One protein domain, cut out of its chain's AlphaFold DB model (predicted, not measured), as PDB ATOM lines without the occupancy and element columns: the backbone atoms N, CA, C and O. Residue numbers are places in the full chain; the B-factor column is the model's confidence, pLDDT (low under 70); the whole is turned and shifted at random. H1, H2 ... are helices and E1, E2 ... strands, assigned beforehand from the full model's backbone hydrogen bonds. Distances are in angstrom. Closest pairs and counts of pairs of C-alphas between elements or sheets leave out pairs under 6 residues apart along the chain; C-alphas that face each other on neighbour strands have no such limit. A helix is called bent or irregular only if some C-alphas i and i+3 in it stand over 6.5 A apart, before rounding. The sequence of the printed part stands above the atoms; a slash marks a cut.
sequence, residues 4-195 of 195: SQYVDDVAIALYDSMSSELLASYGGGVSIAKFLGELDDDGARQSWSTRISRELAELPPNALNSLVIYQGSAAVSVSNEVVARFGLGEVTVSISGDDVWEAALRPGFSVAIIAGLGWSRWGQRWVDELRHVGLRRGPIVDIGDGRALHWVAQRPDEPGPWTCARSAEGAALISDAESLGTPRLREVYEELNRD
ATOM      1  N   SER A   4      28.016  41.186 -20.692       78.19
ATOM      2  CA  SER A   4      29.305  40.479 -20.599       78.19
ATOM      3  C   SER A   4      29.630  40.020 -19.175       78.19
ATOM      4  O   SER A   4      30.022  38.879 -18.981       78.19
ATOM      5  N   GLN A   5      29.412  40.881 -18.174       83.19
ATOM      6  CA  GLN A   5      29.685  40.553 -16.769       83.19
ATOM      7  C   GLN A   5      28.798  39.394 -16.300       83.19
ATOM      8  O   GLN A   5      29.267  38.488 -15.629       83.19
ATOM      9  N   TYR A   6      27.520  39.409 -16.696       83.25
ATOM     10  CA  TYR A   6      26.588  38.330 -16.369       83.25
ATOM     11  C   TYR A   6      27.022  36.985 -16.956       83.25
ATOM     12  O   TYR A   6      26.982  35.975 -16.263       83.25
ATOM     13  N   VAL A   7      27.458  36.976 -18.217       84.44
ATOM     14  CA  VAL A   7      27.946  35.763 -18.884       84.44
ATOM     15  C   VAL A   7      29.176  35.193 -18.172       84.44
ATOM     16  O   VAL A   7      29.233  33.987 -17.936       84.44
ATOM     17  N   ASP A   8      30.111  36.054 -17.770       86.56
ATOM     18  CA  ASP A   8      31.305  35.639 -17.032       86.56
ATOM     19  C   ASP A   8      30.963  35.070 -15.649       86.56
ATOM     20  O   ASP A   8      31.467  34.009 -15.274       86.56
ATOM     21  N   ASP A   9      30.046  35.712 -14.922       87.00
ATOM     22  CA  ASP A   9      29.582  35.228 -13.618       87.00
ATOM     23  C   ASP A   9      28.910  33.843 -13.740       87.00
ATOM     24  O   ASP A   9      29.139  32.959 -12.908       87.00
ATOM     25  N   VAL A  10      28.126  33.614 -14.805       83.38
ATOM     26  CA  VAL A  10      27.498  32.312 -15.095       83.38
ATOM     27  C   VAL A  10      28.551  31.251 -15.412       83.38
ATOM     28  O   VAL A  10      28.500  30.154 -14.853       83.38
ATOM     29  N   ALA A  11      29.523  31.558 -16.274       84.56
ATOM     30  CA  ALA A  11      30.576  30.617 -16.644       84.56
ATOM     31  C   ALA A  11      31.431  30.202 -15.435       84.56
ATOM     32  O   ALA A  11      31.781  29.029 -15.290       84.56
ATOM     33  N   ILE A  12      31.724  31.141 -14.532       88.19
ATOM     34  CA  ILE A  12      32.433  30.864 -13.279       88.19
ATOM     35  C   ILE A  12      31.604  29.947 -12.373       88.19
ATOM     36  O   ILE A  12      32.115  28.935 -11.892       88.19
ATOM     37  N   ALA A  13      30.319  30.247 -12.177       85.31
ATOM     38  CA  ALA A  13      29.439  29.427 -11.346       85.31
ATOM     39  C   ALA A  13      29.266  27.995 -11.891       85.31
ATOM     40  O   ALA A  13      29.144  27.040 -11.115       85.31
ATOM     41  N   LEU A  14      29.290  27.827 -13.218       81.56
ATOM     42  CA  LEU A  14      29.277  26.511 -13.855       81.56
ATOM     43  C   LEU A  14      30.565  25.733 -13.612       81.56
ATOM     44  O   LEU A  14      30.487  24.547 -13.293       81.56
ATOM     45  N   TYR A  15      31.724  26.391 -13.706       84.81
ATOM     46  CA  TYR A  15      32.999  25.755 -13.385       84.81
ATOM     47  C   TYR A  15      33.008  25.257 -11.941       84.81
ATOM     48  O   TYR A  15      33.350  24.105 -11.688       84.81
ATOM     49  N   ASP A  16      32.590  26.104 -11.001       86.69
ATOM     50  CA  ASP A  16      32.598  25.769  -9.577       86.69
ATOM     51  C   ASP A  16      31.650  24.593  -9.279       86.69
ATOM     52  O   ASP A  16      32.003  23.680  -8.528       86.69
ATOM     53  N   SER A  17      30.476  24.566  -9.923       82.81
ATOM     54  CA  SER A  17      29.516  23.458  -9.814       82.81
ATOM     55  C   SER A  17      30.066  22.153 -10.396       82.81
ATOM     56  O   SER A  17      30.003  21.118  -9.735       82.81
ATOM     57  N   MET A  18      30.640  22.205 -11.601       84.19
ATOM     58  CA  MET A  18      31.237  21.053 -12.289       84.19
ATOM     59  C   MET A  18      32.427  20.494 -11.510       84.19
ATOM     60  O   MET A  18      32.510  19.290 -11.274       84.19
ATOM     61  N   SER A  19      33.316  21.376 -11.053       82.50
ATOM     62  CA  SER A  19      34.480  21.020 -10.246       82.50
ATOM     63  C   SER A  19      34.059  20.324  -8.955       82.50
ATOM     64  O   SER A  19      34.564  19.249  -8.632       82.50
ATOM     65  N   SER A  20      33.065  20.881  -8.256       83.50
ATOM     66  CA  SER A  20      32.532  20.300  -7.022       83.50
ATOM     67  C   SER A  20      31.929  18.912  -7.248       83.50
ATOM     68  O   SER A  20      32.217  17.986  -6.491       83.50
ATOM     69  N   GLU A  21      31.122  18.746  -8.299       79.94
ATOM     70  CA  GLU A  21      30.504  17.464  -8.652       79.94
ATOM     71  C   GLU A  21      31.555  16.393  -8.986       79.94
ATOM     72  O   GLU A  21      31.476  15.249  -8.526       79.94
ATOM     73  N   LEU A  22      32.578  16.774  -9.750       76.75
ATOM     74  CA  LEU A  22      33.642  15.873 -10.162       76.75
ATOM     75  C   LEU A  22      34.523  15.464  -8.977       76.75
ATOM     76  O   LEU A  22      34.792  14.279  -8.778       76.75
ATOM     77  N   LEU A  23      34.921  16.422  -8.139       79.25
ATOM     78  CA  LEU A  23      35.680  16.138  -6.922       79.25
ATOM     79  C   LEU A  23      34.893  15.237  -5.965       79.25
ATOM     80  O   LEU A  23      35.478  14.315  -5.396       79.25
ATOM     81  N   ALA A  24      33.580  15.443  -5.827       80.75
ATOM     82  CA  ALA A  24      32.723  14.568  -5.029       80.75
ATOM     83  C   ALA A  24      32.673  13.139  -5.599       80.75
ATOM     84  O   ALA A  24      32.826  12.174  -4.851       80.75
ATOM     85  N   SER A  25      32.533  13.001  -6.919       77.62
ATOM     86  CA  SER A  25      32.420  11.701  -7.600       77.62
ATOM     87  C   SER A  25      33.704  10.866  -7.539       77.62
ATOM     88  O   SER A  25      33.641   9.641  -7.467       77.62
ATOM     89  N   TYR A  26      34.871  11.517  -7.527       75.38
ATOM     90  CA  TYR A  26      36.181  10.854  -7.478       75.38
ATOM     91  C   TYR A  26      36.888  10.970  -6.115       75.38
ATOM     92  O   TYR A  26      38.089  10.707  -6.017       75.38
ATOM     93  N   GLY A  27      36.180  11.389  -5.058       71.06
ATOM     94  CA  GLY A  27      36.732  11.501  -3.701       71.06
ATOM     95  C   GLY A  27      37.944  12.436  -3.584       71.06
ATOM     96  O   GLY A  27      38.840  12.182  -2.783       71.06
ATOM     97  N   GLY A  28      38.014  13.479  -4.415       70.50
ATOM     98  CA  GLY A  28      39.127  14.434  -4.470       70.50
ATOM     99  C   GLY A  28      40.386  13.938  -5.194       70.50
ATOM    100  O   GLY A  28      41.391  14.642  -5.219       70.50
ATOM    101  N   GLY A  29      40.360  12.744  -5.800       70.12
ATOM    102  CA  GLY A  29      41.526  12.130  -6.448       70.12
ATOM    103  C   GLY A  29      41.888  12.676  -7.836       70.12
ATOM    104  O   GLY A  29      42.841  12.187  -8.444       70.12
ATOM    105  N   VAL A  30      41.147  13.657  -8.361       73.00
ATOM    106  CA  VAL A  30      41.340  14.193  -9.718       73.00
ATOM    107  C   VAL A  30      41.818  15.639  -9.658       73.00
ATOM    108  O   VAL A  30      41.205  16.479  -9.010       73.00
ATOM    109  N   SER A  31      42.900  15.932 -10.383       81.69
ATOM    110  CA  SER A  31      43.340  17.304 -10.647       81.69
ATOM    111  C   SER A  31      42.730  17.781 -11.960       81.69
ATOM    112  O   SER A  31      43.093  17.298 -13.036       81.69
ATOM    113  N   ILE A  32      41.811  18.737 -11.859       82.12
ATOM    114  CA  ILE A  32      41.147  19.359 -13.008       82.12
ATOM    115  C   ILE A  32      42.164  20.117 -13.868       82.12
ATOM    116  O   ILE A  32      42.150  19.969 -15.089       82.12
ATOM    117  N   ALA A  33      43.111  20.824 -13.242       84.50
ATOM    118  CA  ALA A  33      44.205  21.497 -13.941       84.50
ATOM    119  C   ALA A  33      44.995  20.554 -14.856       84.50
ATOM    120  O   ALA A  33      45.151  20.834 -16.043       84.50
ATOM    121  N   LYS A  34      45.395  19.373 -14.361       80.06
ATOM    122  CA  LYS A  34      46.097  18.376 -15.187       80.06
ATOM    123  C   LYS A  34      45.255  17.871 -16.355       80.06
ATOM    124  O   LYS A  34      45.806  17.639 -17.427       80.06
ATOM    125  N   PHE A  35      43.949  17.688 -16.157       74.62
ATOM    126  CA  PHE A  35      43.047  17.249 -17.222       74.62
ATOM    127  C   PHE A  35      42.909  18.306 -18.324       74.62
ATOM    128  O   PHE A  35      42.891  17.974 -19.507       74.62
ATOM    129  N   LEU A  36      42.858  19.581 -17.936       78.38
ATOM    130  CA  LEU A  36      42.758  20.711 -18.857       78.38
ATOM    131  C   LEU A  36      44.116  21.163 -19.425       78.38
ATOM    132  O   LEU A  36      44.143  21.994 -20.326       78.38
ATOM    133  N   GLY A  37      45.226  20.582 -18.959       80.69
ATOM    134  CA  GLY A  37      46.578  20.937 -19.401       80.69
ATOM    135  C   GLY A  37      47.092  22.260 -18.826       80.69
ATOM    136  O   GLY A  37      48.009  22.847 -19.393       80.69
ATOM    137  N   GLU A  38      46.513  22.716 -17.718       88.06
ATOM    138  CA  GLU A  38      46.849  23.968 -17.044       88.06
ATOM    139  C   GLU A  38      47.808  23.733 -15.867       88.06
ATOM    140  O   GLU A  38      47.940  22.621 -15.344       88.06
ATOM    141  N   LEU A  39      48.510  24.793 -15.462       89.12
ATOM    142  CA  LEU A  39      49.545  24.728 -14.423       89.12
ATOM    143  C   LEU A  39      48.968  24.539 -13.013       89.12
ATOM    144  O   LEU A  39      49.577  23.859 -12.187       89.12
ATOM    145  N   ASP A  40      47.809  25.137 -12.752       89.88
ATOM    146  CA  ASP A  40      47.125  25.144 -11.464       89.88
ATOM    147  C   ASP A  40      45.603  25.300 -11.638       89.88
ATOM    148  O   ASP A  40      45.088  25.443 -12.752       89.88
ATOM    149  N   ASP A  41      44.873  25.208 -10.525       88.12
ATOM    150  CA  ASP A  41      43.408  25.230 -10.523       88.12
ATOM    151  C   ASP A  41      42.829  26.611 -10.878       88.12
ATOM    152  O   ASP A  41      41.731  26.683 -11.435       88.12
ATOM    153  N   ASP A  42      43.564  27.697 -10.619       91.44
ATOM    154  CA  ASP A  42      43.156  29.052 -11.006       91.44
ATOM    155  C   ASP A  42      43.250  29.229 -12.529       91.44
ATOM    156  O   ASP A  42      42.308  29.722 -13.159       91.44
ATOM    157  N   GLY A  43      44.335  28.745 -13.145       87.94
ATOM    158  CA  GLY A  43      44.487  28.674 -14.598       87.94
ATOM    159  C   GLY A  43      43.421  27.790 -15.244       87.94
ATOM    160  O   GLY A  43      42.796  28.191 -16.226       87.94
ATOM    161  N   ALA A  44      43.125  26.635 -14.642       86.62
ATOM    162  CA  ALA A  44      42.047  25.739 -15.062       86.62
ATOM    163  C   ALA A  44      40.676  26.426 -15.054       86.62
ATOM    164  O   ALA A  44      39.947  26.381 -16.051       86.62
ATOM    165  N   ARG A  45      40.358  27.123 -13.957       89.38
ATOM    166  CA  ARG A  45      39.121  27.891 -13.799       89.38
ATOM    167  C   ARG A  45      39.007  28.980 -14.847       89.38
ATOM    168  O   ARG A  45      37.980  29.056 -15.513       89.38
ATOM    169  N   GLN A  46      40.049  29.791 -15.018       89.56
ATOM    170  CA  GLN A  46      40.048  30.900 -15.968       89.56
ATOM    171  C   GLN A  46      39.950  30.418 -17.419       89.56
ATOM    172  O   GLN A  46      39.170  30.964 -18.200       89.56
ATOM    173  N   SER A  47      40.733  29.403 -17.787       85.06
ATOM    174  CA  SER A  47      40.771  28.837 -19.139       85.06
ATOM    175  C   SER A  47      39.412  28.252 -19.529       85.06
ATOM    176  O   SER A  47      38.860  28.575 -20.587       85.06
ATOM    177  N   TRP A  48      38.814  27.461 -18.632       85.50
ATOM    178  CA  TRP A  48      37.506  26.855 -18.857       85.50
ATOM    179  C   TRP A  48      36.383  27.896 -18.868       85.50
ATOM    180  O   TRP A  48      35.597  27.926 -19.815       85.50
ATOM    181  N   SER A  49      36.327  28.796 -17.878       85.38
ATOM    182  CA  SER A  49      35.266  29.808 -17.799       85.38
ATOM    183  C   SER A  49      35.317  30.771 -18.982       85.38
ATOM    184  O   SER A  49      34.291  30.986 -19.613       85.38
ATOM    185  N   THR A  50      36.501  31.242 -19.391       86.94
ATOM    186  CA  THR A  50      36.666  32.104 -20.579       86.94
ATOM    187  C   THR A  50      36.121  31.435 -21.838       86.94
ATOM    188  O   THR A  50      35.501  32.076 -22.691       86.94
ATOM    189  N   ARG A  51      36.361  30.128 -21.975       81.19
ATOM    190  CA  ARG A  51      35.869  29.356 -23.110       81.19
ATOM    191  C   ARG A  51      34.346  29.227 -23.086       81.19
ATOM    192  O   ARG A  51      33.729  29.407 -24.131       81.19
ATOM    193  N   ILE A  52      33.746  28.952 -21.930       81.00
ATOM    194  CA  ILE A  52      32.286  28.862 -21.789       81.00
ATOM    195  C   ILE A  52      31.616  30.230 -21.956       81.00
ATOM    196  O   ILE A  52      30.617  30.319 -22.665       81.00
ATOM    197  N   SER A  53      32.192  31.305 -21.408       84.81
ATOM    198  CA  SER A  53      31.711  32.677 -21.599       84.81
ATOM    199  C   SER A  53      31.592  33.040 -23.075       84.81
ATOM    200  O   SER A  53      30.590  33.616 -23.493       84.81
ATOM    201  N   ARG A  54      32.595  32.678 -23.887       83.25
ATOM    202  CA  ARG A  54      32.578  32.951 -25.330       83.25
ATOM    203  C   ARG A  54      31.366  32.324 -26.012       83.25
ATOM    204  O   ARG A  54      30.707  33.001 -26.785       83.25
ATOM    205  N   GLU A  55      31.072  31.070 -25.700       79.69
ATOM    206  CA  GLU A  55      29.960  30.321 -26.295       79.69
ATOM    207  C   GLU A  55      28.602  30.827 -25.797       79.69
ATOM    208  O   GLU A  55      27.672  31.007 -26.582       79.69
ATOM    209  N   LEU A  56      28.484  31.116 -24.498       80.38
ATOM    210  CA  LEU A  56      27.272  31.704 -23.928       80.38
ATOM    211  C   LEU A  56      26.973  33.074 -24.551       80.38
ATOM    212  O   LEU A  56      25.814  33.379 -24.814       80.38
ATOM    213  N   ALA A  57      27.997  33.874 -24.858       83.38
ATOM    214  CA  ALA A  57      27.833  35.160 -25.534       83.38
ATOM    215  C   ALA A  57      27.287  35.042 -26.972       83.38
ATOM    216  O   ALA A  57      26.807  36.034 -27.525       83.38
ATOM    217  N   GLU A  58      27.331  33.854 -27.584       83.50
ATOM    218  CA  GLU A  58      26.730  33.607 -28.899       83.50
ATOM    219  C   GLU A  58      25.230  33.305 -28.823       83.50
ATOM    220  O   GLU A  58      24.551  33.326 -29.853       83.50
ATOM    221  N   LEU A  59      24.687  33.054 -27.629       82.12
ATOM    222  CA  LEU A  59      23.267  32.768 -27.462       82.12
ATOM    223  C   LEU A  59      22.395  34.003 -27.765       82.12
ATOM    224  O   LEU A  59      22.796  35.141 -27.500       82.12
ATOM    225  N   PRO A  60      21.164  33.799 -28.267       79.00
ATOM    226  CA  PRO A  60      20.177  34.863 -28.400       79.00
ATOM    227  C   PRO A  60      19.950  35.611 -27.065       79.00
ATOM    228  O   PRO A  60      19.854  34.969 -26.014       79.00
ATOM    229  N   PRO A  61      19.785  36.950 -27.057       76.81
ATOM    230  CA  PRO A  61      19.647  37.725 -25.814       76.81
ATOM    231  C   PRO A  61      18.493  37.286 -24.895       76.81
ATOM    232  O   PRO A  61      18.593  37.359 -23.673       76.81
ATOM    233  N   ASN A  62      17.385  36.810 -25.464       71.19
ATOM    234  CA  ASN A  62      16.248  36.280 -24.705       71.19
ATOM    235  C   ASN A  62      16.543  34.926 -24.035       71.19
ATOM    236  O   ASN A  62      15.998  34.653 -22.966       71.19
ATOM    237  N   ALA A  63      17.412  34.111 -24.635       69.56
ATOM    238  CA  ALA A  63      17.896  32.865 -24.051       69.56
ATOM    239  C   ALA A  63      18.823  33.145 -22.861       69.56
ATOM    240  O   ALA A  63      18.650  32.557 -21.798       69.56
ATOM    241  N   LEU A  64      19.734  34.116 -23.009       71.44
ATOM    242  CA  LEU A  64      20.619  34.572 -21.929       71.44
ATOM    243  C   LEU A  64      19.838  35.041 -20.694       71.44
ATOM    244  O   LEU A  64      20.178  34.676 -19.574       71.44
ATOM    245  N   ASN A  65      18.758  35.800 -20.885       70.69
ATOM    246  CA  ASN A  65      17.930  36.292 -19.776       70.69
ATOM    247  C   ASN A  65      17.166  35.187 -19.028       70.69
ATOM    248  O   ASN A  65      16.634  35.439 -17.949       70.69
ATOM    249  N   SER A  66      17.084  33.993 -19.612       65.50
ATOM    250  CA  SER A  66      16.336  32.857 -19.075       65.50
ATOM    251  C   SER A  66      17.250  31.814 -18.423       65.50
ATOM    252  O   SER A  66      16.758  30.776 -17.992       65.50
ATOM    253  N   LEU A  67      18.561  32.086 -18.334       69.12
ATOM    254  CA  LEU A  67      19.543  31.167 -17.765       69.12
ATOM    255  C   LEU A  67      19.350  31.001 -16.250       69.12
ATOM    256  O   LEU A  67      19.604  31.917 -15.463       69.12
ATOM    257  N   VAL A  68      18.956  29.799 -15.832       72.88
ATOM    258  CA  VAL A  68      18.877  29.397 -14.420       72.88
ATOM    259  C   VAL A  68      19.926  28.331 -14.136       72.88
ATOM    260  O   VAL A  68      19.848  27.232 -14.676       72.88
ATOM    261  N   ILE A  69      20.892  28.637 -13.267       70.50
ATOM    262  CA  ILE A  69      21.951  27.696 -12.878       70.50
ATOM    263  C   ILE A  69      21.439  26.743 -11.797       70.50
ATOM    264  O   ILE A  69      21.025  27.173 -10.717       70.50
ATOM    265  N   TYR A  70      21.539  25.443 -12.053       69.12
ATOM    266  CA  TYR A  70      21.306  24.397 -11.069       69.12
ATOM    267  C   TYR A  70      22.592  24.113 -10.294       69.12
ATOM    268  O   TYR A  70      23.537  23.496 -10.793       69.12
ATOM    269  N   GLN A  71      22.613  24.573  -9.046       66.38
ATOM    270  CA  GLN A  71      23.701  24.295  -8.114       66.38
ATOM    271  C   GLN A  71      23.787  22.779  -7.865       66.38
ATOM    272  O   GLN A  71      22.800  22.159  -7.470       66.38
ATOM    273  N   GLY A  72      24.960  22.183  -8.103       62.62
ATOM    274  CA  GLY A  72      25.233  20.760  -7.844       62.62
ATOM    275  C   GLY A  72      25.004  19.788  -9.007       62.62
ATOM    276  O   GLY A  72      25.248  18.598  -8.834       62.62
ATOM    277  N   SER A  73      24.566  20.262 -10.175       63.34
ATOM    278  CA  SER A  73      24.485  19.444 -11.401       63.34
ATOM    279  C   SER A  73      25.202  20.069 -12.595       63.34
ATOM    280  O   SER A  73      25.002  19.620 -13.722       63.34
ATOM    281  N   ALA A  74      25.978  21.135 -12.347       67.19
ATOM    282  CA  ALA A  74      26.686  21.910 -13.360       67.19
ATOM    283  C   ALA A  74      25.816  22.209 -14.583       67.19
ATOM    284  O   ALA A  74      26.245  22.011 -15.715       67.19
ATOM    285  N   ALA A  75      24.567  22.622 -14.364       70.69
ATOM    286  CA  ALA A  75      23.595  22.769 -15.436       70.69
ATOM    287  C   ALA A  75      22.959  24.156 -15.468       70.69
ATOM    288  O   ALA A  75      22.853  24.830 -14.446       70.69
ATOM    289  N   VAL A  76      22.494  24.558 -16.647       69.12
ATOM    290  CA  VAL A  76      21.739  25.779 -16.899       69.12
ATOM    291  C   VAL A  76      20.445  25.436 -17.625       69.12
ATOM    292  O   VAL A  76      20.482  24.879 -18.718       69.12
ATOM    293  N   SER A  77      19.295  25.787 -17.056       71.19
ATOM    294  CA  SER A  77      18.047  25.857 -17.824       71.19
ATOM    295  C   SER A  77      18.078  27.122 -18.671       71.19
ATOM    296  O   SER A  77      18.328  28.199 -18.147       71.19
ATOM    297  N   VAL A  78      17.866  26.979 -19.976       67.38
ATOM    298  CA  VAL A  78      17.783  28.093 -20.936       67.38
ATOM    299  C   VAL A  78      16.321  28.422 -21.260       67.38
ATOM    300  O   VAL A  78      15.986  29.530 -21.667       67.38
ATOM    301  N   SER A  79      15.429  27.455 -21.056       64.50
ATOM    302  CA  SER A  79      13.977  27.609 -21.061       64.50
ATOM    303  C   SER A  79      13.363  26.529 -20.165       64.50
ATOM    304  O   SER A  79      14.062  25.614 -19.720       64.50
ATOM    305  N   ASN A  80      12.044  26.577 -19.950       62.72
ATOM    306  CA  ASN A  80      11.308  25.505 -19.256       62.72
ATOM    307  C   ASN A  80      11.491  24.125 -19.912       62.72
ATOM    308  O   ASN A  80      11.205  23.102 -19.298       62.72
ATOM    309  N   GLU A  81      11.941  24.112 -21.162       61.78
ATOM    310  CA  GLU A  81      12.032  22.932 -22.002       61.78
ATOM    311  C   GLU A  81      13.472  22.612 -22.392       61.78
ATOM    312  O   GLU A  81      13.667  21.601 -23.036       61.78
ATOM    313  N   VAL A  82      14.489  23.409 -22.038       62.50
ATOM    314  CA  VAL A  82      15.885  23.161 -22.453       62.50
ATOM    315  C   VAL A  82      16.849  23.329 -21.279       62.50
ATOM    316  O   VAL A  82      16.883  24.388 -20.652       62.50
ATOM    317  N   VAL A  83      17.668  22.307 -21.004       70.12
ATOM    318  CA  VAL A  83      18.671  22.277 -19.924       70.12
ATOM    319  C   VAL A  83      20.039  21.865 -20.463       70.12
ATOM    320  O   VAL A  83      20.200  20.742 -20.913       70.12
ATOM    321  N   ALA A  84      21.047  22.725 -20.347       71.62
ATOM    322  CA  ALA A  84      22.439  22.433 -20.682       71.62
ATOM    323  C   ALA A  84      23.250  22.040 -19.433       71.62
ATOM    324  O   ALA A  84      23.417  22.864 -18.549       71.62
ATOM    325  N   ARG A  85      23.770  20.817 -19.343       72.00
ATOM    326  CA  ARG A  85      24.717  20.325 -18.333       72.00
ATOM    327  C   ARG A  85      26.155  20.373 -18.852       72.00
ATOM    328  O   ARG A  85      26.413  20.073 -20.008       72.00
ATOM    329  N   PHE A  86      27.101  20.718 -17.992       70.00
ATOM    330  CA  PHE A  86      28.492  20.981 -18.346       70.00
ATOM    331  C   PHE A  86      29.436  20.025 -17.608       70.00
ATOM    332  O   PHE A  86      29.354  19.867 -16.393       70.00
ATOM    333  N   GLY A  87      30.363  19.418 -18.345       69.12
ATOM    334  CA  GLY A  87      31.470  18.608 -17.836       69.12
ATOM    335  C   GLY A  87      32.837  19.163 -18.256       69.12
ATOM    336  O   GLY A  87      32.945  20.193 -18.925       69.12
ATOM    337  N   LEU A  88      33.917  18.471 -17.878       65.25
ATOM    338  CA  LEU A  88      35.291  18.917 -18.168       65.25
ATOM    339  C   LEU A  88      35.612  18.995 -19.668       65.25
ATOM    340  O   LEU A  88      36.361  19.876 -20.092       65.25
ATOM    341  N   GLY A  89      35.066  18.077 -20.464       58.16
ATOM    342  CA  GLY A  89      35.303  17.996 -21.908       58.16
ATOM    343  C   GLY A  89      34.036  17.973 -22.758       58.16
ATOM    344  O   GLY A  89      34.143  17.983 -23.983       58.16
ATOM    345  N   GLU A  90      32.866  17.949 -22.127       55.41
ATOM    346  CA  GLU A  90      31.584  17.624 -22.754       55.41
ATOM    347  C   GLU A  90      30.512  18.598 -22.259       55.41
ATOM    348  O   GLU A  90      30.531  19.012 -21.097       55.41
ATOM    349  N   VAL A  91      29.593  18.983 -23.143       53.06
ATOM    350  CA  VAL A  91      28.381  19.732 -22.782       53.06
ATOM    351  C   VAL A  91      27.186  18.919 -23.265       53.06
ATOM    352  O   VAL A  91      27.126  18.511 -24.425       53.06
ATOM    353  N   THR A  92      26.246  18.680 -22.363       55.88
ATOM    354  CA  THR A  92      25.021  17.915 -22.588       55.88
ATOM    355  C   THR A  92      23.829  18.866 -22.613       55.88
ATOM    356  O   THR A  92      23.782  19.742 -21.768       55.88
ATOM    357  N   VAL A  93      22.854  18.764 -23.524       53.12
ATOM    358  CA  VAL A  93      21.746  19.756 -23.634       53.12
ATOM    359  C   VAL A  93      20.366  19.103 -23.732       53.12
ATOM    360  O   VAL A  93      19.842  18.948 -24.813       53.12
ATOM    361  N   SER A  94      19.694  18.767 -22.637       55.44
ATOM    362  CA  SER A  94      18.370  18.127 -22.663       55.44
ATOM    363  C   SER A  94      17.259  19.039 -23.194       55.44
ATOM    364  O   SER A  94      17.188  20.194 -22.787       55.44
ATOM    365  N   ILE A  95      16.318  18.490 -23.980       51.91
ATOM    366  CA  ILE A  95      15.013  19.124 -24.240       51.91
ATOM    367  C   ILE A  95      13.923  18.341 -23.478       51.91
ATOM    368  O   ILE A  95      13.687  17.178 -23.783       51.91
ATOM    369  N   SER A  96      13.319  18.954 -22.457       52.47
ATOM    370  CA  SER A  96      12.188  18.490 -21.628       52.47
ATOM    371  C   SER A  96      12.313  17.126 -20.909       52.47
ATOM    372  O   SER A  96      11.326  16.396 -20.838       52.47
ATOM    373  N   GLY A  97      13.466  16.804 -20.302       45.25
ATOM    374  CA  GLY A  97      13.599  15.733 -19.287       45.25
ATOM    375  C   GLY A  97      14.449  14.504 -19.658       45.25
ATOM    376  O   GLY A  97      14.543  14.131 -20.823       45.25
ATOM    377  N   ASP A  98      15.056  13.931 -18.605       42.22
ATOM    378  CA  ASP A  98      16.067  12.863 -18.484       42.22
ATOM    379  C   ASP A  98      16.716  12.364 -19.787       42.22
ATOM    380  O   ASP A  98      16.196  11.512 -20.509       42.22
ATOM    381  N   ASP A  99      17.907  12.929 -19.997       49.78
ATOM    382  CA  ASP A  99      18.894  12.874 -21.080       49.78
ATOM    383  C   ASP A  99      18.454  13.360 -22.445       49.78
ATOM    384  O   ASP A  99      17.705  12.680 -23.138       49.78
ATOM    385  N   VAL A 100      19.110  14.416 -22.930       46.81
ATOM    386  CA  VAL A 100      19.364  14.519 -24.364       46.81
ATOM    387  C   VAL A 100      20.686  15.290 -24.612       46.81
ATOM    388  O   VAL A 100      20.989  16.239 -23.895       46.81
ATOM    389  N   TRP A 101      21.382  14.923 -25.699       47.62
ATOM    390  CA  TRP A 101      22.545  15.545 -26.379       47.62
ATOM    391  C   TRP A 101      23.895  15.341 -25.685       47.62
ATOM    392  O   TRP A 101      24.102  15.858 -24.606       47.62
ATOM    393  N   GLU A 102      24.834  14.631 -26.313       44.59
ATOM    394  CA  GLU A 102      26.245  14.544 -25.895       44.59
ATOM    395  C   GLU A 102      27.038  15.205 -27.018       44.59
ATOM    396  O   GLU A 102      27.189  14.641 -28.105       44.59
ATOM    397  N   ALA A 103      27.467  16.449 -26.792       40.66
ATOM    398  CA  ALA A 103      28.494  17.065 -27.614       40.66
ATOM    399  C   ALA A 103      29.838  16.631 -27.027       40.66
ATOM    400  O   ALA A 103      30.325  17.193 -26.038       40.66
ATOM    401  N   ALA A 104      30.408  15.580 -27.607       31.67
ATOM    402  CA  ALA A 104      31.726  15.119 -27.224       31.67
ATOM    403  C   ALA A 104      32.780  16.097 -27.748       31.67
ATOM    404  O   ALA A 104      32.866  16.335 -28.944       31.67
ATOM    405  N   LEU A 105      33.621  16.604 -26.844       35.47
ATOM    406  CA  LEU A 105      34.940  17.183 -27.103       35.47
ATOM    407  C   LEU A 105      34.990  18.386 -28.063       35.47
ATOM    408  O   LEU A 105      35.410  18.241 -29.205       35.47
ATOM    409  N   ARG A 106      34.803  19.593 -27.500       47.69
ATOM    410  CA  ARG A 106      35.243  20.937 -27.983       47.69
ATOM    411  C   ARG A 106      34.097  21.942 -28.306       47.69
ATOM    412  O   ARG A 106      32.952  21.522 -28.344       47.69
ATOM    413  N   PRO A 107      34.358  23.279 -28.315       47.56
ATOM    414  CA  PRO A 107      33.332  24.336 -28.393       47.56
ATOM    415  C   PRO A 107      32.463  24.231 -29.657       47.56
ATOM    416  O   PRO A 107      32.927  23.679 -30.653       47.56
ATOM    417  N   GLY A 108      31.230  24.749 -29.600       57.72
ATOM    418  CA  GLY A 108      30.165  24.529 -30.590       57.72
ATOM    419  C   GLY A 108      28.805  24.140 -29.985       57.72
ATOM    420  O   GLY A 108      27.860  23.857 -30.721       57.72
ATOM    421  N   PHE A 109      28.665  24.124 -28.652       69.44
ATOM    422  CA  PHE A 109      27.407  23.737 -27.995       69.44
ATOM    423  C   PHE A 109      26.313  24.806 -28.138       69.44
ATOM    424  O   PHE A 109      25.132  24.502 -27.963       69.44
ATOM    425  N   SER A 110      26.684  26.046 -28.474       76.38
ATOM    426  CA  SER A 110      25.743  27.132 -28.758       76.38
ATOM    427  C   SER A 110      24.773  26.755 -29.886       76.38
ATOM    428  O   SER A 110      23.575  27.014 -29.763       76.38
ATOM    429  N   VAL A 111      25.240  26.035 -30.915       80.06
ATOM    430  CA  VAL A 111      24.393  25.472 -31.983       80.06
ATOM    431  C   VAL A 111      23.324  24.544 -31.413       80.06
ATOM    432  O   VAL A 111      22.139  24.724 -31.693       80.06
ATOM    433  N   ALA A 112      23.726  23.573 -30.590       76.25
ATOM    434  CA  ALA A 112      22.812  22.606 -29.989       76.25
ATOM    435  C   ALA A 112      21.780  23.289 -29.076       76.25
ATOM    436  O   ALA A 112      20.594  22.960 -29.131       76.25
ATOM    437  N   ILE A 113      22.201  24.291 -28.294       78.69
ATOM    438  CA  ILE A 113      21.291  25.080 -27.453       78.69
ATOM    439  C   ILE A 113      20.271  25.834 -28.311       78.69
ATOM    440  O   ILE A 113      19.075  25.735 -28.047       78.69
ATOM    441  N   ILE A 114      20.703  26.565 -29.343       84.31
ATOM    442  CA  ILE A 114      19.777  27.331 -30.194       84.31
ATOM    443  C   ILE A 114      18.831  26.389 -30.948       84.31
ATOM    444  O   ILE A 114      17.632  26.662 -31.027       84.31
ATOM    445  N   ALA A 115      19.334  25.254 -31.445       83.69
ATOM    446  CA  ALA A 115      18.520  24.232 -32.095       83.69
ATOM    447  C   ALA A 115      17.425  23.704 -31.158       83.69
ATOM    448  O   ALA A 115      16.263  23.607 -31.561       83.69
ATOM    449  N   GLY A 116      17.783  23.419 -29.903       79.00
ATOM    450  CA  GLY A 116      16.833  22.964 -28.898       79.00
ATOM    451  C   GLY A 116      15.819  24.030 -28.491       79.00
ATOM    452  O   GLY A 116      14.633  23.726 -28.372       79.00
ATOM    453  N   LEU A 117      16.247  25.289 -28.359       79.94
ATOM    454  CA  LEU A 117      15.352  26.416 -28.077       79.94
ATOM    455  C   LEU A 117      14.333  26.633 -29.194       79.94
ATOM    456  O   LEU A 117      13.149  26.827 -28.921       79.94
ATOM    457  N   GLY A 118      14.781  26.601 -30.449       83.75
ATOM    458  CA  GLY A 118      13.891  26.774 -31.589       83.75
ATOM    459  C   GLY A 118      12.869  25.642 -31.696       83.75
ATOM    460  O   GLY A 118      11.686  25.903 -31.920       83.75
ATOM    461  N   TRP A 119      13.295  24.399 -31.448       83.50
ATOM    462  CA  TRP A 119      12.395  23.247 -31.416       83.50
ATOM    463  C   TRP A 119      11.356  23.352 -30.300       83.50
ATOM    464  O   TRP A 119      10.167  23.209 -30.565       83.50
ATOM    465  N   SER A 120      11.795  23.654 -29.077       78.06
ATOM    466  CA  SER A 120      10.916  23.893 -27.929       78.06
ATOM    467  C   SER A 120       9.824  24.914 -28.263       78.06
ATOM    468  O   SER A 120       8.637  24.711 -28.020       78.06
ATOM    469  N   ARG A 121      10.218  26.019 -28.896       83.06
ATOM    470  CA  ARG A 121       9.314  27.141 -29.105       83.06
ATOM    471  C   ARG A 121       8.388  27.001 -30.309       83.06
ATOM    472  O   ARG A 121       7.233  27.419 -30.235       83.06
ATOM    473  N   TRP A 122       8.892  26.491 -31.430       87.19
ATOM    474  CA  TRP A 122       8.166  26.489 -32.706       87.19
ATOM    475  C   TRP A 122       7.990  25.096 -33.321       87.19
ATOM    476  O   TRP A 122       7.313  24.966 -34.344       87.19
ATOM    477  N   GLY A 123       8.564  24.049 -32.722       85.75
ATOM    478  CA  GLY A 123       8.435  22.664 -33.173       85.75
ATOM    479  C   GLY A 123       8.792  22.493 -34.648       85.75
ATOM    480  O   GLY A 123       9.870  22.878 -35.099       85.75
ATOM    481  N   GLN A 124       7.860  21.944 -35.429       88.69
ATOM    482  CA  GLN A 124       8.081  21.662 -36.849       88.69
ATOM    483  C   GLN A 124       8.378  22.916 -37.688       88.69
ATOM    484  O   GLN A 124       9.191  22.833 -38.605       88.69
ATOM    485  N   ARG A 125       7.814  24.087 -37.346       91.81
ATOM    486  CA  ARG A 125       8.101  25.346 -38.064       91.81
ATOM    487  C   ARG A 125       9.592  25.691 -38.006       91.81
ATOM    488  O   ARG A 125      10.140  26.167 -38.990       91.81
ATOM    489  N   TRP A 126      10.249  25.414 -36.879       90.94
ATOM    490  CA  TRP A 126      11.693  25.598 -36.741       90.94
ATOM    491  C   TRP A 126      12.471  24.670 -37.673       90.94
ATOM    492  O   TRP A 126      13.339  25.121 -38.410       90.94
ATOM    493  N   VAL A 127      12.120  23.383 -37.691       88.88
ATOM    494  CA  VAL A 127      12.759  22.387 -38.569       88.88
ATOM    495  C   VAL A 127      12.608  22.763 -40.042       88.88
ATOM    496  O   VAL A 127      13.557  22.625 -40.813       88.88
ATOM    497  N   ASP A 128      11.426  23.226 -40.437       91.38
ATOM    498  CA  ASP A 128      11.152  23.617 -41.817       91.38
ATOM    499  C   ASP A 128      11.987  24.838 -42.223       91.38
ATOM    500  O   ASP A 128      12.569  24.838 -43.309       91.38
ATOM    501  N   GLU A 129      12.136  25.818 -41.329       92.38
ATOM    502  CA  GLU A 129      12.979  26.991 -41.569       92.38
ATOM    503  C   GLU A 129      14.458  26.608 -41.694       92.38
ATOM    504  O   GLU A 129      15.126  26.988 -42.656       92.38
ATOM    505  N   LEU A 130      14.961  25.765 -40.783       89.50
ATOM    506  CA  LEU A 130      16.337  25.268 -40.849       89.50
ATOM    507  C   LEU A 130      16.619  24.517 -42.149       89.50
ATOM    508  O   LEU A 130      17.709  24.635 -42.693       89.50
ATOM    509  N   ARG A 131      15.649  23.771 -42.680       87.50
ATOM    510  CA  ARG A 131      15.790  23.076 -43.969       87.50
ATOM    511  C   ARG A 131      15.683  24.010 -45.165       87.50
ATOM    512  O   ARG A 131      16.262  23.711 -46.204       87.50
ATOM    513  N   HIS A 132      14.926  25.097 -45.039       88.50
ATOM    514  CA  HIS A 132      14.802  26.097 -46.089       88.50
ATOM    515  C   HIS A 132      16.115  26.866 -46.284       88.50
ATOM    516  O   HIS A 132      16.528  27.104 -47.418       88.50
ATOM    517  N   VAL A 133      16.774  27.215 -45.177       85.62
ATOM    518  CA  VAL A 133      18.010  28.014 -45.171       85.62
ATOM    519  C   VAL A 133      19.292  27.177 -45.102       85.62
ATOM    520  O   VAL A 133      20.368  27.679 -45.423       85.62
ATOM    521  N   GLY A 134      19.185  25.923 -44.664       72.38
ATOM    522  CA  GLY A 134      20.287  25.001 -44.401       72.38
ATOM    523  C   GLY A 134      21.007  24.502 -45.645       72.38
ATOM    524  O   GLY A 134      20.450  24.407 -46.740       72.38
ATOM    525  N   LEU A 135      22.271  24.127 -45.452       70.12
ATOM    526  CA  LEU A 135      23.027  23.376 -46.448       70.12
ATOM    527  C   LEU A 135      22.602  21.901 -46.432       70.12
ATOM    528  O   LEU A 135      21.774  21.459 -45.635       70.12
ATOM    529  N   ARG A 136      23.161  21.105 -47.347       74.69
ATOM    530  CA  ARG A 136      22.838  19.680 -47.453       74.69
ATOM    531  C   ARG A 136      23.132  18.965 -46.129       74.69
ATOM    532  O   ARG A 136      24.284  18.882 -45.714       74.69
ATOM    533  N   ARG A 137      22.093  18.380 -45.528       76.12
ATOM    534  CA  ARG A 137      22.225  17.496 -44.365       76.12
ATOM    535  C   ARG A 137      23.185  16.348 -44.676       76.12
ATOM    536  O   ARG A 137      23.049  15.687 -45.712       76.12
ATOM    537  N   GLY A 138      24.126  16.101 -43.774       71.88
ATOM    538  CA  GLY A 138      24.988  14.933 -43.871       71.88
ATOM    539  C   GLY A 138      24.313  13.653 -43.352       71.88
ATOM    540  O   GLY A 138      23.159  13.679 -42.918       71.88
ATOM    541  N   PRO A 139      24.975  12.491 -43.471       78.25
ATOM    542  CA  PRO A 139      24.381  11.226 -43.060       78.25
ATOM    543  C   PRO A 139      24.068  11.195 -41.560       78.25
ATOM    544  O   PRO A 139      24.787  11.767 -40.748       78.25
ATOM    545  N   ILE A 140      22.997  10.489 -41.199       83.31
ATOM    546  CA  ILE A 140      22.633  10.197 -39.811       83.31
ATOM    547  C   ILE A 140      22.948   8.724 -39.568       83.31
ATOM    548  O   ILE A 140      22.495   7.869 -40.330       83.31
ATOM    549  N   VAL A 141      23.743   8.434 -38.542       80.81
ATOM    550  CA  VAL A 141      24.252   7.087 -38.258       80.81
ATOM    551  C   VAL A 141      23.847   6.660 -36.859       80.81
ATOM    552  O   VAL A 141      24.013   7.424 -35.917       80.81
ATOM    553  N   ASP A 142      23.342   5.437 -36.734       84.38
ATOM    554  CA  ASP A 142      23.191   4.759 -35.449       84.38
ATOM    555  C   ASP A 142      24.504   4.037 -35.108       84.38
ATOM    556  O   ASP A 142      24.952   3.170 -35.863       84.38
ATOM    557  N   ILE A 143      25.144   4.416 -34.003       78.00
ATOM    558  CA  ILE A 143      26.384   3.812 -33.504       78.00
ATOM    559  C   ILE A 143      26.136   2.609 -32.580       78.00
ATOM    560  O   ILE A 143      27.085   1.881 -32.295       78.00
ATOM    561  N   GLY A 144      24.889   2.352 -32.164       67.81
ATOM    562  CA  GLY A 144      24.435   1.092 -31.562       67.81
ATOM    563  C   GLY A 144      25.222   0.597 -30.346       67.81
ATOM    564  O   GLY A 144      25.253  -0.605 -30.082       67.81
ATOM    565  N   ASP A 145      25.882   1.485 -29.605       68.94
ATOM    566  CA  ASP A 145      26.892   1.140 -28.597       68.94
ATOM    567  C   ASP A 145      26.322   0.948 -27.178       68.94
ATOM    568  O   ASP A 145      27.060   0.909 -26.194       68.94
ATOM    569  N   GLY A 146      24.996   0.812 -27.062       61.75
ATOM    570  CA  GLY A 146      24.297   0.670 -25.784       61.75
ATOM    571  C   GLY A 146      24.181   1.971 -24.985       61.75
ATOM    572  O   GLY A 146      23.650   1.944 -23.874       61.75
ATOM    573  N   ARG A 147      24.635   3.110 -25.529       64.38
ATOM    574  CA  ARG A 147      24.403   4.423 -24.924       64.38
ATOM    575  C   ARG A 147      22.978   4.904 -25.172       64.38
ATOM    576  O   ARG A 147      22.339   4.593 -26.179       64.38
ATOM    577  N   ALA A 148      22.510   5.768 -24.275       62.41
ATOM    578  CA  ALA A 148      21.254   6.493 -24.449       62.41
ATOM    579  C   ALA A 148      21.248   7.390 -25.709       62.41
ATOM    580  O   ALA A 148      20.177   7.761 -26.188       62.41
ATOM    581  N   LEU A 149      22.428   7.721 -26.252       64.12
ATOM    582  CA  LEU A 149      22.647   8.642 -27.367       64.12
ATOM    583  C   LEU A 149      23.434   7.945 -28.481       64.12
ATOM    584  O   LEU A 149      24.640   8.113 -28.614       64.12
ATOM    585  N   HIS A 150      22.733   7.123 -29.253       67.62
ATOM    586  CA  HIS A 150      23.324   6.286 -30.293       67.62
ATOM    587  C   HIS A 150      23.157   6.867 -31.701       67.62
ATOM    588  O   HIS A 150      23.715   6.324 -32.640       67.62
ATOM    589  N   TRP A 151      22.424   7.965 -31.893       75.06
ATOM    590  CA  TRP A 151      22.296   8.591 -33.210       75.06
ATOM    591  C   TRP A 151      23.286   9.727 -33.377       75.06
ATOM    592  O   TRP A 151      23.429  10.559 -32.497       75.06
ATOM    593  N   VAL A 152      23.936   9.807 -34.526       73.38
ATOM    594  CA  VAL A 152      25.007  10.762 -34.778       73.38
ATOM    595  C   VAL A 152      24.778  11.466 -36.107       73.38
ATOM    596  O   VAL A 152      24.542  10.816 -37.127       73.38
ATOM    597  N   ALA A 153      24.888  12.795 -36.108       75.06
ATOM    598  CA  ALA A 153      24.949  13.593 -37.327       75.06
ATOM    599  C   ALA A 153      26.385  13.624 -37.868       75.06
ATOM    600  O   ALA A 153      27.302  14.057 -37.177       75.06
ATOM    601  N   GLN A 154      26.600  13.184 -39.109       68.31
ATOM    602  CA  GLN A 154      27.890  13.336 -39.783       68.31
ATOM    603  C   GLN A 154      27.902  14.648 -40.569       68.31
ATOM    604  O   GLN A 154      27.058  14.818 -41.445       68.31
ATOM    605  N   ARG A 155      28.869  15.547 -40.345       64.88
ATOM    606  CA  ARG A 155      29.154  16.653 -41.280       64.88
ATOM    607  C   ARG A 155      30.371  16.288 -42.131       64.88
ATOM    608  O   ARG A 155      31.493  16.371 -41.643       64.88
ATOM    609  N   PRO A 156      30.176  15.836 -43.384       56.09
ATOM    610  CA  PRO A 156      31.281  15.353 -44.211       56.09
ATOM    611  C   PRO A 156      32.242  16.470 -44.645       56.09
ATOM    612  O   PRO A 156      33.421  16.194 -44.857       56.09
ATOM    613  N   ASP A 157      31.756  17.710 -44.749       58.81
ATOM    614  CA  ASP A 157      32.528  18.845 -45.277       58.81
ATOM    615  C   ASP A 157      33.347  19.573 -44.196       58.81
ATOM    616  O   ASP A 157      34.338  20.237 -44.497       58.81
ATOM    617  N   GLU A 158      32.968  19.406 -42.927       58.50
ATOM    618  CA  GLU A 158      33.663  19.944 -41.757       58.50
ATOM    619  C   GLU A 158      33.834  18.813 -40.734       58.50
ATOM    620  O   GLU A 158      32.982  18.652 -39.857       58.50
ATOM    621  N   PRO A 159      34.897  17.990 -40.846       53.09
ATOM    622  CA  PRO A 159      35.165  16.935 -39.877       53.09
ATOM    623  C   PRO A 159      35.440  17.562 -38.504       53.09
ATOM    624  O   PRO A 159      36.535  18.051 -38.223       53.09
ATOM    625  N   GLY A 160      34.405  17.566 -37.670       54.00
ATOM    626  CA  GLY A 160      34.399  18.053 -36.298       54.00
ATOM    627  C   GLY A 160      33.969  16.962 -35.316       54.00
ATOM    628  O   GLY A 160      33.822  15.797 -35.697       54.00
ATOM    629  N   PRO A 161      33.797  17.313 -34.035       56.94
ATOM    630  CA  PRO A 161      33.267  16.392 -33.048       56.94
ATOM    631  C   PRO A 161      31.822  16.014 -33.379       56.94
ATOM    632  O   PRO A 161      31.076  16.786 -33.976       56.94
ATOM    633  N   TRP A 162      31.447  14.800 -33.005       60.69
ATOM    634  CA  TRP A 162      30.178  14.200 -33.381       60.69
ATOM    635  C   TRP A 162      29.120  14.514 -32.326       60.69
ATOM    636  O   TRP A 162      29.198  14.003 -31.208       60.69
ATOM    637  N   THR A 163      28.127  15.334 -32.668       69.00
ATOM    638  CA  THR A 163      26.993  15.576 -31.772       69.00
ATOM    639  C   THR A 163      26.042  14.383 -31.825       69.00
ATOM    640  O   THR A 163      25.519  14.016 -32.884       69.00
ATOM    641  N   CYS A 164      25.837  13.766 -30.662       69.94
ATOM    642  CA  CYS A 164      25.004  12.580 -30.517       69.94
ATOM    643  C   CYS A 164      23.584  12.949 -30.068       69.94
ATOM    644  O   CYS A 164      23.366  13.894 -29.307       69.94
ATOM    645  N   ALA A 165      22.613  12.153 -30.494       72.06
ATOM    646  CA  ALA A 165      21.197  12.291 -30.224       72.06
ATOM    647  C   ALA A 165      20.594  10.948 -29.804       72.06
ATOM    648  O   ALA A 165      21.090   9.871 -30.133       72.06
ATOM    649  N   ARG A 166      19.466  11.017 -29.099       72.19
ATOM    650  CA  ARG A 166      18.689   9.835 -28.703       72.19
ATOM    651  C   ARG A 166      17.881   9.248 -29.859       72.19
ATOM    652  O   ARG A 166      17.579   8.059 -29.847       72.19
ATOM    653  N   SER A 167      17.505  10.077 -30.830       76.81
ATOM    654  CA  SER A 167      16.708   9.670 -31.984       76.81
ATOM    655  C   SER A 167      17.287  10.210 -33.284       76.81
ATOM    656  O   SER A 167      18.023  11.203 -33.297       76.81
ATOM    657  N   ALA A 168      16.901   9.575 -34.387       82.06
ATOM    658  CA  ALA A 168      17.247  10.032 -35.722       82.06
ATOM    659  C   ALA A 168      16.701  11.444 -36.005       82.06
ATOM    660  O   ALA A 168      17.372  12.226 -36.674       82.06
ATOM    661  N   GLU A 169      15.525  11.814 -35.479       81.44
ATOM    662  CA  GLU A 169      14.975  13.171 -35.627       81.44
ATOM    663  C   GLU A 169      15.803  14.214 -34.872       81.44
ATOM    664  O   GLU A 169      16.057  15.293 -35.405       81.44
ATOM    665  N   GLY A 170      16.268  13.887 -33.662       78.44
ATOM    666  CA  GLY A 170      17.175  14.753 -32.910       78.44
ATOM    667  C   GLY A 170      18.486  14.966 -33.665       78.44
ATOM    668  O   GLY A 170      18.892  16.105 -33.885       78.44
ATOM    669  N   ALA A 171      19.097  13.882 -34.156       79.12
ATOM    670  CA  ALA A 171      20.310  13.958 -34.974       79.12
ATOM    671  C   ALA A 171      20.080  14.744 -36.276       79.12
ATOM    672  O   ALA A 171      20.954  15.485 -36.718       79.12
ATOM    673  N   ALA A 172      18.895  14.639 -36.882       82.12
ATOM    674  CA  ALA A 172      18.532  15.425 -38.055       82.12
ATOM    675  C   ALA A 172      18.464  16.928 -37.752       82.12
ATOM    676  O   ALA A 172      19.016  17.717 -38.514       82.12
ATOM    677  N   LEU A 173      17.808  17.306 -36.651       83.31
ATOM    678  CA  LEU A 173      17.708  18.693 -36.194       83.31
ATOM    679  C   LEU A 173      19.095  19.284 -35.907       83.31
ATOM    680  O   LEU A 173      19.393  20.384 -36.364       83.31
ATOM    681  N   ILE A 174      19.944  18.533 -35.199       80.31
ATOM    682  CA  ILE A 174      21.353  18.881 -34.956       80.31
ATOM    683  C   ILE A 174      22.065  19.138 -36.268       80.31
ATOM    684  O   ILE A 174      22.672  20.185 -36.440       80.31
ATOM    685  N   SER A 175      21.990  18.175 -37.187       80.75
ATOM    686  CA  SER A 175      22.722  18.239 -38.445       80.75
ATOM    687  C   SER A 175      22.314  19.462 -39.260       80.75
ATOM    688  O   SER A 175      23.177  20.155 -39.794       80.75
ATOM    689  N   ASP A 176      21.010  19.754 -39.317       84.69
ATOM    690  CA  ASP A 176      20.483  20.937 -39.997       84.69
ATOM    691  C   ASP A 176      20.997  22.227 -39.326       84.69
ATOM    692  O   ASP A 176      21.448  23.141 -40.014       84.69
ATOM    693  N   ALA A 177      20.999  22.288 -37.992       84.19
ATOM    694  CA  ALA A 177      21.467  23.447 -37.234       84.19
ATOM    695  C   ALA A 177      22.983  23.666 -37.350       84.19
ATOM    696  O   ALA A 177      23.439  24.778 -37.619       84.19
ATOM    697  N   GLU A 178      23.776  22.606 -37.203       81.06
ATOM    698  CA  GLU A 178      25.219  22.660 -37.396       81.06
ATOM    699  C   GLU A 178      25.549  23.057 -38.830       81.06
ATOM    700  O   GLU A 178      26.468  23.847 -39.009       81.06
ATOM    701  N   SER A 179      24.771  22.605 -39.834       80.62
ATOM    702  CA  SER A 179      24.951  22.964 -41.254       80.62
ATOM    703  C   SER A 179      25.085  24.475 -41.492       80.62
ATOM    704  O   SER A 179      25.778  24.884 -42.423       80.62
ATOM    705  N   LEU A 180      24.452  25.278 -40.634       82.81
ATOM    706  CA  LEU A 180      24.417  26.736 -40.686       82.81
ATOM    707  C   LEU A 180      25.529  27.405 -39.862       82.81
ATOM    708  O   LEU A 180      25.940  28.520 -40.181       82.81
ATOM    709  N   GLY A 181      25.995  26.749 -38.797       81.50
ATOM    710  CA  GLY A 181      26.851  27.342 -37.769       81.50
ATOM    711  C   GLY A 181      26.118  28.350 -36.868       81.50
ATOM    712  O   GLY A 181      25.051  28.870 -37.206       81.50
ATOM    713  N   THR A 182      26.700  28.655 -35.703       82.75
ATOM    714  CA  THR A 182      26.053  29.489 -34.672       82.75
ATOM    715  C   THR A 182      25.600  30.867 -35.162       82.75
ATOM    716  O   THR A 182      24.457  31.232 -34.875       82.75
ATOM    717  N   PRO A 183      26.410  31.649 -35.914       86.56
ATOM    718  CA  PRO A 183      26.012  33.000 -36.307       86.56
ATOM    719  C   PRO A 183      24.733  33.019 -37.147       86.56
ATOM    720  O   PRO A 183      23.807  33.768 -36.835       86.56
ATOM    721  N   ARG A 184      24.649  32.156 -38.168       87.81
ATOM    722  CA  ARG A 184      23.482  32.094 -39.052       87.81
ATOM    723  C   ARG A 184      22.275  31.491 -38.342       87.81
ATOM    724  O   ARG A 184      21.164  31.978 -38.512       87.81
ATOM    725  N   LEU A 185      22.488  30.476 -37.506       88.81
ATOM    726  CA  LEU A 185      21.422  29.884 -36.704       88.81
ATOM    727  C   LEU A 185      20.780  30.908 -35.753       88.81
ATOM    728  O   LEU A 185      19.559  30.936 -35.603       88.81
ATOM    729  N   ARG A 186      21.594  31.785 -35.150       89.12
ATOM    730  CA  ARG A 186      21.115  32.889 -34.311       89.12
ATOM    731  C   ARG A 186      20.256  33.875 -35.102       89.12
ATOM    732  O   ARG A 186      19.216  34.283 -34.601       89.12
ATOM    733  N   GLU A 187      20.662  34.238 -36.318       90.38
ATOM    734  CA  GLU A 187      19.872  35.123 -37.188       90.38
ATOM    735  C   GLU A 187      18.485  34.537 -37.475       90.38
ATOM    736  O   GLU A 187      17.488  35.214 -37.243       90.38
ATOM    737  N   VAL A 188      18.415  33.263 -37.880       91.25
ATOM    738  CA  VAL A 188      17.142  32.571 -38.163       91.25
ATOM    739  C   VAL A 188      16.254  32.517 -36.915       91.25
ATOM    740  O   VAL A 188      15.050  32.774 -36.979       91.25
ATOM    741  N   TYR A 189      16.846  32.233 -35.751       90.50
ATOM    742  CA  TYR A 189      16.132  32.241 -34.473       90.50
ATOM    743  C   TYR A 189      15.553  33.628 -34.144       90.50
ATOM    744  O   TYR A 189      14.421  33.745 -33.673       90.50
ATOM    745  N   GLU A 190      16.320  34.693 -34.377       89.25
ATOM    746  CA  GLU A 190      15.872  36.066 -34.136       89.25
ATOM    747  C   GLU A 190      14.815  36.537 -35.140       89.25
ATOM    748  O   GLU A 190      13.912  37.272 -34.742       89.25
ATOM    749  N   GLU A 191      14.906  36.125 -36.405       90.56
ATOM    750  CA  GLU A 191      13.919  36.411 -37.453       90.56
ATOM    751  C   GLU A 191      12.555  35.811 -37.090       90.56
ATOM    752  O   GLU A 191      11.587  36.552 -36.928       90.56
ATOM    753  N   LEU A 192      12.501  34.507 -36.799       89.75
ATOM    754  CA  LEU A 192      11.268  33.835 -36.368       89.75
ATOM    755  C   LEU A 192      10.703  34.358 -35.043       89.75
ATOM    756  O   LEU A 192       9.528  34.160 -34.745       89.75
ATOM    757  N   ASN A 193      11.535  34.990 -34.217       85.06
ATOM    758  CA  ASN A 193      11.102  35.619 -32.975       85.06
ATOM    759  C   ASN A 193      10.472  37.008 -33.180       85.06
ATOM    760  O   ASN A 193       9.830  37.509 -32.256       85.06
ATOM    761  N   ARG A 194      10.687  37.646 -34.337       84.31
ATOM    762  CA  ARG A 194      10.057  38.926 -34.703       84.31
ATOM    763  C   ARG A 194       8.705  38.736 -35.399       84.31
ATOM    764  O   ARG A 194       7.899  39.663 -35.341       84.31
ATOM    765  N   ASP A 195       8.494  37.572 -36.015       71.81
ATOM    766  CA  ASP A 195       7.255  37.144 -36.688       71.81
ATOM    767  C   ASP A 195       6.162  36.668 -35.716       71.81
ATOM    768  O   ASP A 195       4.987  37.050 -35.923       71.81
TER     769      ASP A 195
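This is residues 4 to 195 of the 195 residues of an uncharacterized protein of Microbacterium sp. CSI-V (UniProt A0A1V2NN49). A strongly twisted antiparallel sheet of eight strands makes a long wall, with H1, H5 and H7a over one face: H1 at the end with E1 to E3, H5 along E4, and H7a at the end with E8, E7 and E6. Farther from the sheet, H3 crosses H1 and has the short H2 near its beginning, while H7b packs side by side with H5 and H6 packs on H7a. The printed part has 192 residues, with seven named helices and eight named strands in the order H1 H2 H3 H4 E1 E2 E3 E4 E5 H5 H6 E6 E7 E8 H7; the class is mixed, helices and strands. The sheet's order is E1 E2 E3 E4 E5 E8 E7 E6. The whole is compact, with a radius of gyration of the C-alphas of 16.5 A and spans of 48 by 39 by 30 A.

The sheet holds two meanders, each strand the antiparallel neighbour of the one before: E1 to E5, residues 68 to 70, 75 to 79, 82 to 86, 90 to 95 and 102 to 104, and E6 to E8, residues 140 to 142, 151 to 153 and 163 to 165. It is only just strongly twisted, with C-alphas up to 4.2 A off its best plane. Across the hairpin of E3 and E4, N 85 and O 92 are 2.7 A apart, within hydrogen-bond range. E5, of the one meander, and E8, of the other, are antiparallel neighbours, with N 164 and O 102 within hydrogen-bond range at 3.0 A; the pairing of E8 is staggered, with E5 over its residues 163 to 164 and with E7 over its residues 164 to 165. H7, residues 168 to 194, was assigned as one helix by its hydrogen bonds but is bent: C-alphas 179 and 182 are 9.3 A apart, and its arms H7a, 168 to 179, and H7b, 182 to 194, stand about perpendicular at 76 degrees. H1, residues 4 to 25, H5, residues 109 to 122, and H7a are on the same face, giving two layers, helices on one face of a sheet. H5 is over E4 at a height over the sheet of 7.2 A, and H1 is over E2 at 8.2 A; each runs along the strands. H7a comes closest to E8 at the C-alphas of Ala 165 and Ala 171, 5.1 A. H5 touches H7b at a shallow tilt of 21 degrees, the same way, closest at the C-alphas of Val 111 and Thr 182, 5.1 A. H6, residues 124 to 133, touches H7a, closest at the C-alphas of Leu 130 and Asp 176, 6.1 A. H3, residues 41 to 56, touches H1 at a steep tilt of 54 degrees, opposite ways, with C-alphas 11 and 49 closest at 4.9 A. H2, residues 32 to 36, touches H3, with C-alphas 33 and 44 closest at 4.9 A. H4, residues 61 to 64, only grazes the sheet with 62 to 64. Every O i to N i+4 pair is within hydrogen-bond range in H1, H2, H5, H6, H7a and H7b, and 11 of 12 are in H3; H4 is too short for one, and its one O i to N i+3 pair is out of range.

H1 begins at C-alpha 4, (29.305, 40.479, -20.599), and spans 31.7 A. H3 spans 22.0 A, H5 20.0 A, H7b 18.6 A and H7a 16.0 A. E4, the longest strand, spans 16.7 A from C-alpha 90 at (31.584, 17.624, -22.754). H7b ends at C-alpha 194, (10.057, 38.926, -34.703).

The two C-alphas farthest apart, of Gly 29 and Asp 195, are 52.1 A apart. The printed part has no cut, and no link is long. The mean pLDDT of the printed part is 75.0; 55 residues are under 70, among them 87 to 109 and 154 to 164.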